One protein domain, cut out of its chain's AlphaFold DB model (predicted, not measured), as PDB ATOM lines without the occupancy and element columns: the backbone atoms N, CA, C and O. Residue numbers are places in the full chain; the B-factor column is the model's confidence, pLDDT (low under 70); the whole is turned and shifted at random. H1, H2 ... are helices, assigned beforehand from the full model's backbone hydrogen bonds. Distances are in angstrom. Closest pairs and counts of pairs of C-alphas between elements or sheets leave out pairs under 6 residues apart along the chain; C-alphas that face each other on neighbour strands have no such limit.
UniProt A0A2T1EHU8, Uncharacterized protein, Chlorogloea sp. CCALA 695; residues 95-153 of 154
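AT A GLANCE: This is residues 95 to 153 of the 154 residues of an uncharacterized protein of Chlorogloea sp. CCALA 695 (UniProt A0A2T1EHU8). The model is roughly a T: H1, H2 and the loop of residues 124 to 135 make a loose crossbar, and H3 is the stem, starting beside H1 and H2, with residues 142 to 153, of which 142 to 151 belong to H3, sticking out. The printed part has 59 residues, with three named helices in the order H1, H2, H3 and no named strand, in the class all helix. It is only just loose, close to compact, with a radius of gyration of the C-alphas of 12.9 A and spans of 35 by 32 by 19 A.

IN THESE COORDINATES: H1, residues 95 to 106, begins at C-alpha 95 (1.963, -72.067, 337.779) and is 16.8 A long. H2, residues 112 to 123, is 16.5 A long. H3, residues 136 to 151, is 22.1 A long and ends at C-alpha 151 (9.934, -94.630, 341.883).

HOW THE PARTS SIT: H1 and H2 are close but not clearly touching, the closest C-alphas, of Lys 105 and Leu 112, being 7.9 A apart; they run opposite ways at a shallow tilt of 27 degrees. H1, with residues 95 to 98 alone, touches H3, about perpendicular at 86 degrees; the closest C-alphas are those of Ile 97 and Glu 137, 5.7 A. H2, with residues 118 to 122 alone, touches H3 at 82 degrees, about perpendicular; the closest C-alphas are those of Lys 119 and Leu 136, 5.9 A. Every O i to N i+4 pair is within hydrogen-bond range in H1 and H3, and 7 of 8 in H2.

THE WHOLE: The C-alphas of Leu 107 and Pro 127 are the farthest apart, 35.6 A. The printed part has no cut; the link H1 to H2 is tight and H2 to H3 long. The pLDDT is under 70 at residues 125 to 133, 142 and 145 to 153.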
ATOM      1  N   GLU A  95       1.391 -73.066 338.686       73.81
ATOM      2  CA  GLU A  95       1.963 -72.067 337.779       73.81
ATOM      3  C   GLU A  95       3.183 -72.621 337.034       73.81
ATOM      4  O   GLU A  95       3.255 -72.528 335.812       73.81
ATOM      5  N   LEU A  96       4.097 -73.288 337.746       74.94
ATOM      6  CA  LEU A  96       5.266 -73.921 337.135       74.94
ATOM      7  C   LEU A  96       4.862 -75.070 336.198       74.94
ATOM      8  O   LEU A  96       5.457 -75.266 335.140       74.94
ATOM      9  N   ILE A  97       3.817 -75.822 336.553       82.94
ATOM     10  CA  ILE A  97       3.278 -76.869 335.678       82.94
ATOM     11  C   ILE A  97       2.652 -76.263 334.421       82.94
ATOM     12  O   ILE A  97       2.841 -76.820 333.339       82.94
ATOM     13  N   ALA A  98       1.945 -75.137 334.537       84.75
ATOM     14  CA  ALA A  98       1.381 -74.434 333.389       84.75
ATOM     15  C   ALA A  98       2.482 -73.973 332.418       84.75
ATOM     16  O   ALA A  98       2.354 -74.175 331.208       84.75
ATOM     17  N   GLU A  99       3.586 -73.430 332.938       78.94
ATOM     18  CA  GLU A  99       4.756 -73.037 332.141       78.94
ATOM     19  C   GLU A  99       5.385 -74.237 331.417       78.94
ATOM     20  O   GLU A  99       5.625 -74.187 330.208       78.94
ATOM     21  N   ILE A 100       5.591 -75.356 332.120       81.94
ATOM     22  CA  ILE A 100       6.131 -76.586 331.523       81.94
ATOM     23  C   ILE A 100       5.177 -77.138 330.458       81.94
ATOM     24  O   ILE A 100       5.620 -77.529 329.377       81.94
ATOM     25  N   LEU A 101       3.868 -77.155 330.722       87.56
ATOM     26  CA  LEU A 101       2.864 -77.595 329.752       87.56
ATOM     27  C   LEU A 101       2.876 -76.728 328.496       87.56
ATOM     28  O   LEU A 101       2.779 -77.275 327.399       87.56
ATOM     29  N   ALA A 102       3.011 -75.408 328.632       89.31
ATOM     30  CA  ALA A 102       3.125 -74.507 327.490       89.31
ATOM     31  C   ALA A 102       4.346 -74.861 326.623       89.31
ATOM     32  O   ALA A 102       4.199 -75.068 325.419       89.31
ATOM     33  N   ILE A 103       5.514 -75.070 327.240       88.88
ATOM     34  CA  ILE A 103       6.733 -75.493 326.529       88.88
ATOM     35  C   ILE A 103       6.521 -76.838 325.816       88.88
ATOM     36  O   ILE A 103       6.877 -76.996 324.649       88.88
ATOM     37  N   LEU A 104       5.924 -77.829 326.485       88.88
ATOM     38  CA  LEU A 104       5.686 -79.148 325.887       88.88
ATOM     39  C   LEU A 104       4.676 -79.097 324.729       88.88
ATOM     40  O   LEU A 104       4.813 -79.862 323.769       88.88
ATOM     41  N   LYS A 105       3.683 -78.203 324.794       90.88
ATOM     42  CA  LYS A 105       2.731 -77.946 323.701       90.88
ATOM     43  C   LYS A 105       3.424 -77.332 322.495       90.88
ATOM     44  O   LYS A 105       3.229 -77.826 321.384       90.88
ATOM     45  N   ASP A 106       4.276 -76.335 322.716       91.44
ATOM     46  CA  ASP A 106       5.065 -75.702 321.655       91.44
ATOM     47  C   ASP A 106       5.988 -76.716 320.964       91.44
ATOM     48  O   ASP A 106       6.124 -76.725 319.739       91.44
ATOM     49  N   LEU A 107       6.547 -77.650 321.739       93.19
ATOM     50  CA  LEU A 107       7.356 -78.764 321.235       93.19
ATOM     51  C   LEU A 107       6.534 -79.912 320.622       93.19
ATOM     52  O   LEU A 107       7.119 -80.878 320.131       93.19
ATOM     53  N   LYS A 108       5.197 -79.827 320.619       92.25
ATOM     54  CA  LYS A 108       4.266 -80.860 320.120       92.25
ATOM     55  C   LYS A 108       4.426 -82.224 320.803       92.25
ATOM     56  O   LYS A 108       4.193 -83.267 320.193       92.25
ATOM     57  N   LEU A 109       4.812 -82.216 322.076       89.12
ATOM     58  CA  LEU A 109       4.989 -83.418 322.899       89.12
ATOM     59  C   LEU A 109       3.732 -83.778 323.708       89.12
ATOM     60  O   LEU A 109       3.720 -84.791 324.404       89.12
ATOM     61  N   VAL A 110       2.677 -82.963 323.618       87.44
ATOM     62  CA  VAL A 110       1.400 -83.164 324.315       87.44
ATOM     63  C   VAL A 110       0.314 -83.570 323.322       87.44
ATOM     64  O   VAL A 110       0.096 -82.900 322.314       87.44
ATOM     65  N   ASP A 111      -0.410 -84.645 323.633       91.25
ATOM     66  CA  ASP A 111      -1.646 -85.003 322.933       91.25
ATOM     67  C   ASP A 111      -2.782 -84.074 323.388       91.25
ATOM     68  O   ASP A 111      -3.423 -84.293 324.420       91.25
ATOM     69  N   LEU A 112      -3.031 -83.033 322.591       90.25
ATOM     70  CA  LEU A 112      -4.042 -82.011 322.870       90.25
ATOM     71  C   LEU A 112      -5.463 -82.590 322.959       90.25
ATOM     72  O   LEU A 112      -6.271 -82.134 323.767       90.25
ATOM     73  N   ALA A 113      -5.779 -83.624 322.172       88.69
ATOM     74  CA  ALA A 113      -7.103 -84.246 322.197       88.69
ATOM     75  C   ALA A 113      -7.321 -85.058 323.481       88.69
ATOM     76  O   ALA A 113      -8.450 -85.226 323.953       88.69
ATOM     77  N   ARG A 114      -6.252 -85.609 324.057       86.50
ATOM     78  CA  ARG A 114      -6.300 -86.268 325.366       86.50
ATOM     79  C   ARG A 114      -6.333 -85.263 326.514       86.50
ATOM     80  O   ARG A 114      -7.040 -85.514 327.485       86.50
ATOM     81  N   GLU A 115      -5.625 -84.144 326.391       87.00
ATOM     82  CA  GLU A 115      -5.651 -83.054 327.369       87.00
ATOM     83  C   GLU A 115      -7.064 -82.497 327.570       87.00
ATOM     84  O   GLU A 115      -7.540 -82.451 328.702       87.00
ATOM     85  N   GLU A 116      -7.758 -82.131 326.490       87.88
ATOM     86  CA  GLU A 116      -9.107 -81.553 326.584       87.88
ATOM     87  C   GLU A 116     -10.125 -82.532 327.176       87.88
ATOM     88  O   GLU A 116     -10.936 -82.159 328.023       87.88
ATOM     89  N   ARG A 117     -10.025 -83.819 326.820       86.38
ATOM     90  CA  ARG A 117     -10.837 -84.868 327.456       86.38
ATOM     91  C   ARG A 117     -10.573 -84.960 328.956       86.38
ATOM     92  O   ARG A 117     -11.512 -85.119 329.727       86.38
ATOM     93  N   LEU A 118      -9.312 -84.863 329.374       83.75
ATOM     94  CA  LEU A 118      -8.949 -84.934 330.785       83.75
ATOM     95  C   LEU A 118      -9.414 -83.690 331.556       83.75
ATOM     96  O   LEU A 118      -9.915 -83.837 332.663       83.75
ATOM     97  N   LYS A 119      -9.318 -82.488 330.973       85.12
ATOM     98  CA  LYS A 119      -9.855 -81.257 331.580       85.12
ATOM     99  C   LYS A 119     -11.357 -81.341 331.827       85.12
ATOM    100  O   LYS A 119     -11.794 -80.977 332.912       85.12
ATOM    101  N   ALA A 120     -12.121 -81.835 330.852       84.75
ATOM    102  CA  ALA A 120     -13.566 -81.998 330.993       84.75
ATOM    103  C   ALA A 120     -13.915 -82.928 332.164       84.75
ATOM    104  O   ALA A 120     -14.755 -82.589 332.986       84.75
ATOM    105  N   VAL A 121     -13.199 -84.051 332.292       80.88
ATOM    106  CA  VAL A 121     -13.392 -85.004 333.396       80.88
ATOM    107  C   VAL A 121     -13.008 -84.404 334.753       80.88
ATOM    108  O   VAL A 121     -13.697 -84.638 335.732       80.88
ATOM    109  N   LEU A 122     -11.919 -83.631 334.832       77.81
ATOM    110  CA  LEU A 122     -11.445 -83.043 336.096       77.81
ATOM    111  C   LEU A 122     -12.276 -81.841 336.574       77.81
ATOM    112  O   LEU A 122     -12.201 -81.478 337.750       77.81
ATOM    113  N   ALA A 123     -13.028 -81.217 335.666       73.62
ATOM    114  CA  ALA A 123     -13.947 -80.125 335.972       73.62
ATOM    115  C   ALA A 123     -15.272 -80.614 336.584       73.62
ATOM    116  O   ALA A 123     -16.004 -79.813 337.164       73.62
ATOM    117  N   GLU A 124     -15.573 -81.906 336.460       71.69
ATOM    118  CA  GLU A 124     -16.757 -82.545 337.027       71.69
ATOM    119  C   GLU A 124     -16.393 -83.262 338.338       71.69
ATOM    120  O   GLU A 124     -15.292 -83.786 338.505       71.69
ATOM    121  N   GLU A 125     -17.307 -83.253 339.308       53.94
ATOM    122  CA  GLU A 125     -17.154 -84.007 340.554       53.94
ATOM    123  C   GLU A 125     -17.322 -85.501 340.240       53.94
ATOM    124  O   GLU A 125     -18.352 -85.902 339.701       53.94
ATOM    125  N   ASP A 126     -16.309 -86.324 340.529       54.22
ATOM    126  CA  ASP A 126     -16.383 -87.771 340.311       54.22
ATOM    127  C   ASP A 126     -17.159 -88.420 341.475       54.22
ATOM    128  O   ASP A 126     -16.626 -88.516 342.588       54.22
ATOM    129  N   PRO A 127     -18.398 -88.905 341.249       47.62
ATOM    130  CA  PRO A 127     -19.254 -89.423 342.314       47.62
ATOM    131  C   PRO A 127     -18.755 -90.751 342.907       47.62
ATOM    132  O   PRO A 127     -19.334 -91.241 343.875       47.62
ATOM    133  N   VAL A 128     -17.717 -91.367 342.327       49.19
ATOM    134  CA  VAL A 128     -17.171 -92.663 342.759       49.19
ATOM    135  C   VAL A 128     -15.890 -92.498 343.579       49.19
ATOM    136  O   VAL A 128     -15.607 -93.341 344.431       49.19
ATOM    137  N   THR A 129     -15.107 -91.442 343.341       44.31
ATOM    138  CA  THR A 129     -13.773 -91.279 343.947       44.31
ATOM    139  C   THR A 129     -13.658 -90.149 344.971       44.31
ATOM    140  O   THR A 129     -12.611 -90.054 345.614       44.31
ATOM    141  N   ASP A 130     -14.710 -89.340 345.168       47.72
ATOM    142  CA  ASP A 130     -14.748 -88.213 346.128       47.72
ATOM    143  C   ASP A 130     -13.596 -87.208 345.893       47.72
ATOM    144  O   ASP A 130     -13.098 -86.536 346.800       47.72
ATOM    145  N   ILE A 131     -13.104 -87.146 344.647       47.06
ATOM    146  CA  ILE A 131     -12.063 -86.212 344.230       47.06
ATOM    147  C   ILE A 131     -12.758 -84.891 343.885       47.06
ATOM    148  O   ILE A 131     -13.510 -84.848 342.911       47.06
ATOM    149  N   PRO A 132     -12.491 -83.801 344.628       55.25
ATOM    150  CA  PRO A 132     -13.079 -82.510 344.314       55.25
ATOM    151  C   PRO A 132     -12.591 -82.020 342.942       55.25
ATOM    152  O   PRO A 132     -11.429 -82.287 342.588       55.25
ATOM    153  N   PRO A 133     -13.432 -81.267 342.206       68.69
ATOM    154  CA  PRO A 133     -13.054 -80.656 340.938       68.69
ATOM    155  C   PRO A 133     -11.717 -79.926 341.062       68.69
ATOM    156  O   PRO A 133     -11.474 -79.214 342.042       68.69
ATOM    157  N   CYS A 134     -10.823 -80.129 340.099       73.44
ATOM    158  CA  CYS A 134      -9.489 -79.534 340.128       73.44
ATOM    159  C   CYS A 134      -8.987 -79.218 338.723       73.44
ATOM    160  O   CYS A 134      -9.475 -79.765 337.732       73.44
ATOM    161  N   THR A 135      -8.001 -78.330 338.617       80.44
ATOM    162  CA  THR A 135      -7.405 -78.029 337.312       80.44
ATOM    163  C   THR A 135      -6.489 -79.162 336.847       80.44
ATOM    164  O   THR A 135      -6.048 -80.022 337.621       80.44
ATOM    165  N   LEU A 136      -6.158 -79.156 335.556       84.12
ATOM    166  CA  LEU A 136      -5.207 -80.103 334.982       84.12
ATOM    167  C   LEU A 136      -3.837 -80.021 335.675       84.12
ATOM    168  O   LEU A 136      -3.217 -81.043 335.968       84.12
ATOM    169  N   GLU A 137      -3.379 -78.811 335.967       84.50
ATOM    170  CA  GLU A 137      -2.103 -78.525 336.616       84.50
ATOM    171  C   GLU A 137      -2.097 -79.055 338.051       84.50
ATOM    172  O   GLU A 137      -1.151 -79.720 338.481       84.50
ATOM    173  N   GLU A 138      -3.194 -78.853 338.780       71.44
ATOM    174  CA  GLU A 138      -3.370 -79.420 340.114       71.44
ATOM    175  C   GLU A 138      -3.368 -80.950 340.083       71.44
ATOM    176  O   GLU A 138      -2.766 -81.584 340.957       71.44
ATOM    177  N   HIS A 139      -4.002 -81.555 339.079       79.06
ATOM    178  CA  HIS A 139      -4.006 -83.001 338.896       79.06
ATOM    179  C   HIS A 139      -2.604 -83.548 338.593       79.06
ATOM    180  O   HIS A 139      -2.158 -84.503 339.236       79.06
ATOM    181  N   ILE A 140      -1.872 -82.926 337.666       81.88
ATOM    182  CA  ILE A 140      -0.494 -83.302 337.318       81.88
ATOM    183  C   ILE A 140       0.418 -83.160 338.534       81.88
ATOM    184  O   ILE A 140       1.169 -84.083 338.846       81.88
ATOM    185  N   SER A 141       0.288 -82.063 339.281       73.31
ATOM    186  CA  SER A 141       1.010 -81.831 340.534       73.31
ATOM    187  C   SER A 141       0.816 -82.992 341.518       73.31
ATOM    188  O   SER A 141       1.792 -83.524 342.050       73.31
ATOM    189  N   LYS A 142      -0.431 -83.459 341.708       69.56
ATOM    190  CA  LYS A 142      -0.743 -84.635 342.549       69.56
ATOM    191  C   LYS A 142      -0.080 -85.906 342.003       69.56
ATOM    192  O   LYS A 142       0.547 -86.650 342.758       69.56
ATOM    193  N   LYS A 143      -0.186 -86.164 340.696       75.88
ATOM    194  CA  LYS A 143       0.358 -87.378 340.060       75.88
ATOM    195  C   LYS A 143       1.886 -87.426 340.057       75.88
ATOM    196  O   LYS A 143       2.444 -88.497 340.271       75.88
ATOM    197  N   MET A 144       2.567 -86.295 339.885       71.50
ATOM    198  CA  MET A 144       4.033 -86.220 339.930       71.50
ATOM    199  C   MET A 144       4.601 -86.574 341.306       71.50
ATOM    200  O   MET A 144       5.723 -87.069 341.393       71.50
ATOM    201  N   ILE A 145       3.847 -86.322 342.375       64.81
ATOM    202  CA  ILE A 145       4.230 -86.709 343.737       64.81
ATOM    203  C   ILE A 145       4.065 -88.211 343.916       64.81
ATOM    204  O   ILE A 145       4.995 -88.858 344.380       64.81
ATOM    205  N   ILE A 146       2.925 -88.765 343.490       62.50
ATOM    206  CA  ILE A 146       2.660 -90.210 343.552       62.50
ATOM    207  C   ILE A 146       3.727 -90.977 342.764       62.50
ATOM    208  O   ILE A 146       4.384 -91.851 343.312       62.50
ATOM    209  N   ALA A 147       3.999 -90.570 341.522       63.38
ATOM    210  CA  ALA A 147       5.015 -91.208 340.690       63.38
ATOM    211  C   ALA A 147       6.434 -91.111 341.287       63.38
ATOM    212  O   ALA A 147       7.245 -92.018 341.101       63.38
ATOM    213  N   ARG A 148       6.750 -90.024 342.009       56.94
ATOM    214  CA  ARG A 148       8.009 -89.909 342.762       56.94
ATOM    215  C   ARG A 148       8.040 -90.876 343.942       56.94
ATOM    216  O   ARG A 148       9.052 -91.535 344.130       56.94
ATOM    217  N   CYS A 149       6.950 -90.988 344.698       52.22
ATOM    218  CA  CYS A 149       6.836 -91.964 345.781       52.22
ATOM    219  C   CYS A 149       7.042 -93.398 345.267       52.22
ATOM    220  O   CYS A 149       7.887 -94.104 345.813       52.22
ATOM    221  N   ASP A 150       6.388 -93.776 344.165       53.31
ATOM    222  CA  ASP A 150       6.493 -95.121 343.583       53.31
ATOM    223  C   ASP A 150       7.917 -95.431 343.085       53.31
ATOM    224  O   ASP A 150       8.458 -96.509 343.333       53.31
ATOM    225  N   LYS A 151       8.562 -94.474 342.399       46.59
ATOM    226  CA  LYS A 151       9.934 -94.630 341.883       46.59
ATOM    227  C   LYS A 151      10.975 -94.719 343.000       46.59
ATOM    228  O   LYS A 151      11.987 -95.400 342.841       46.59
ATOM    229  N   ASP A 152      10.722 -94.038 344.113       41.97
ATOM    230  CA  ASP A 152      11.593 -94.028 345.286       41.97
ATOM    231  C   ASP A 152      11.331 -95.226 346.229       41.97
ATOM    232  O   ASP A 152      12.014 -95.352 347.248       41.97
ATOM    233  N   GLY A 153      10.377 -96.110 345.899       34.12
ATOM    234  CA  GLY A 153      10.045 -97.314 346.672       34.12
ATOM    235  C   GLY A 153       9.307 -97.037 347.987       34.12
ATOM    236  O   GLY A 153       9.561 -97.729 348.976       34.12
TER     237      GLY A 153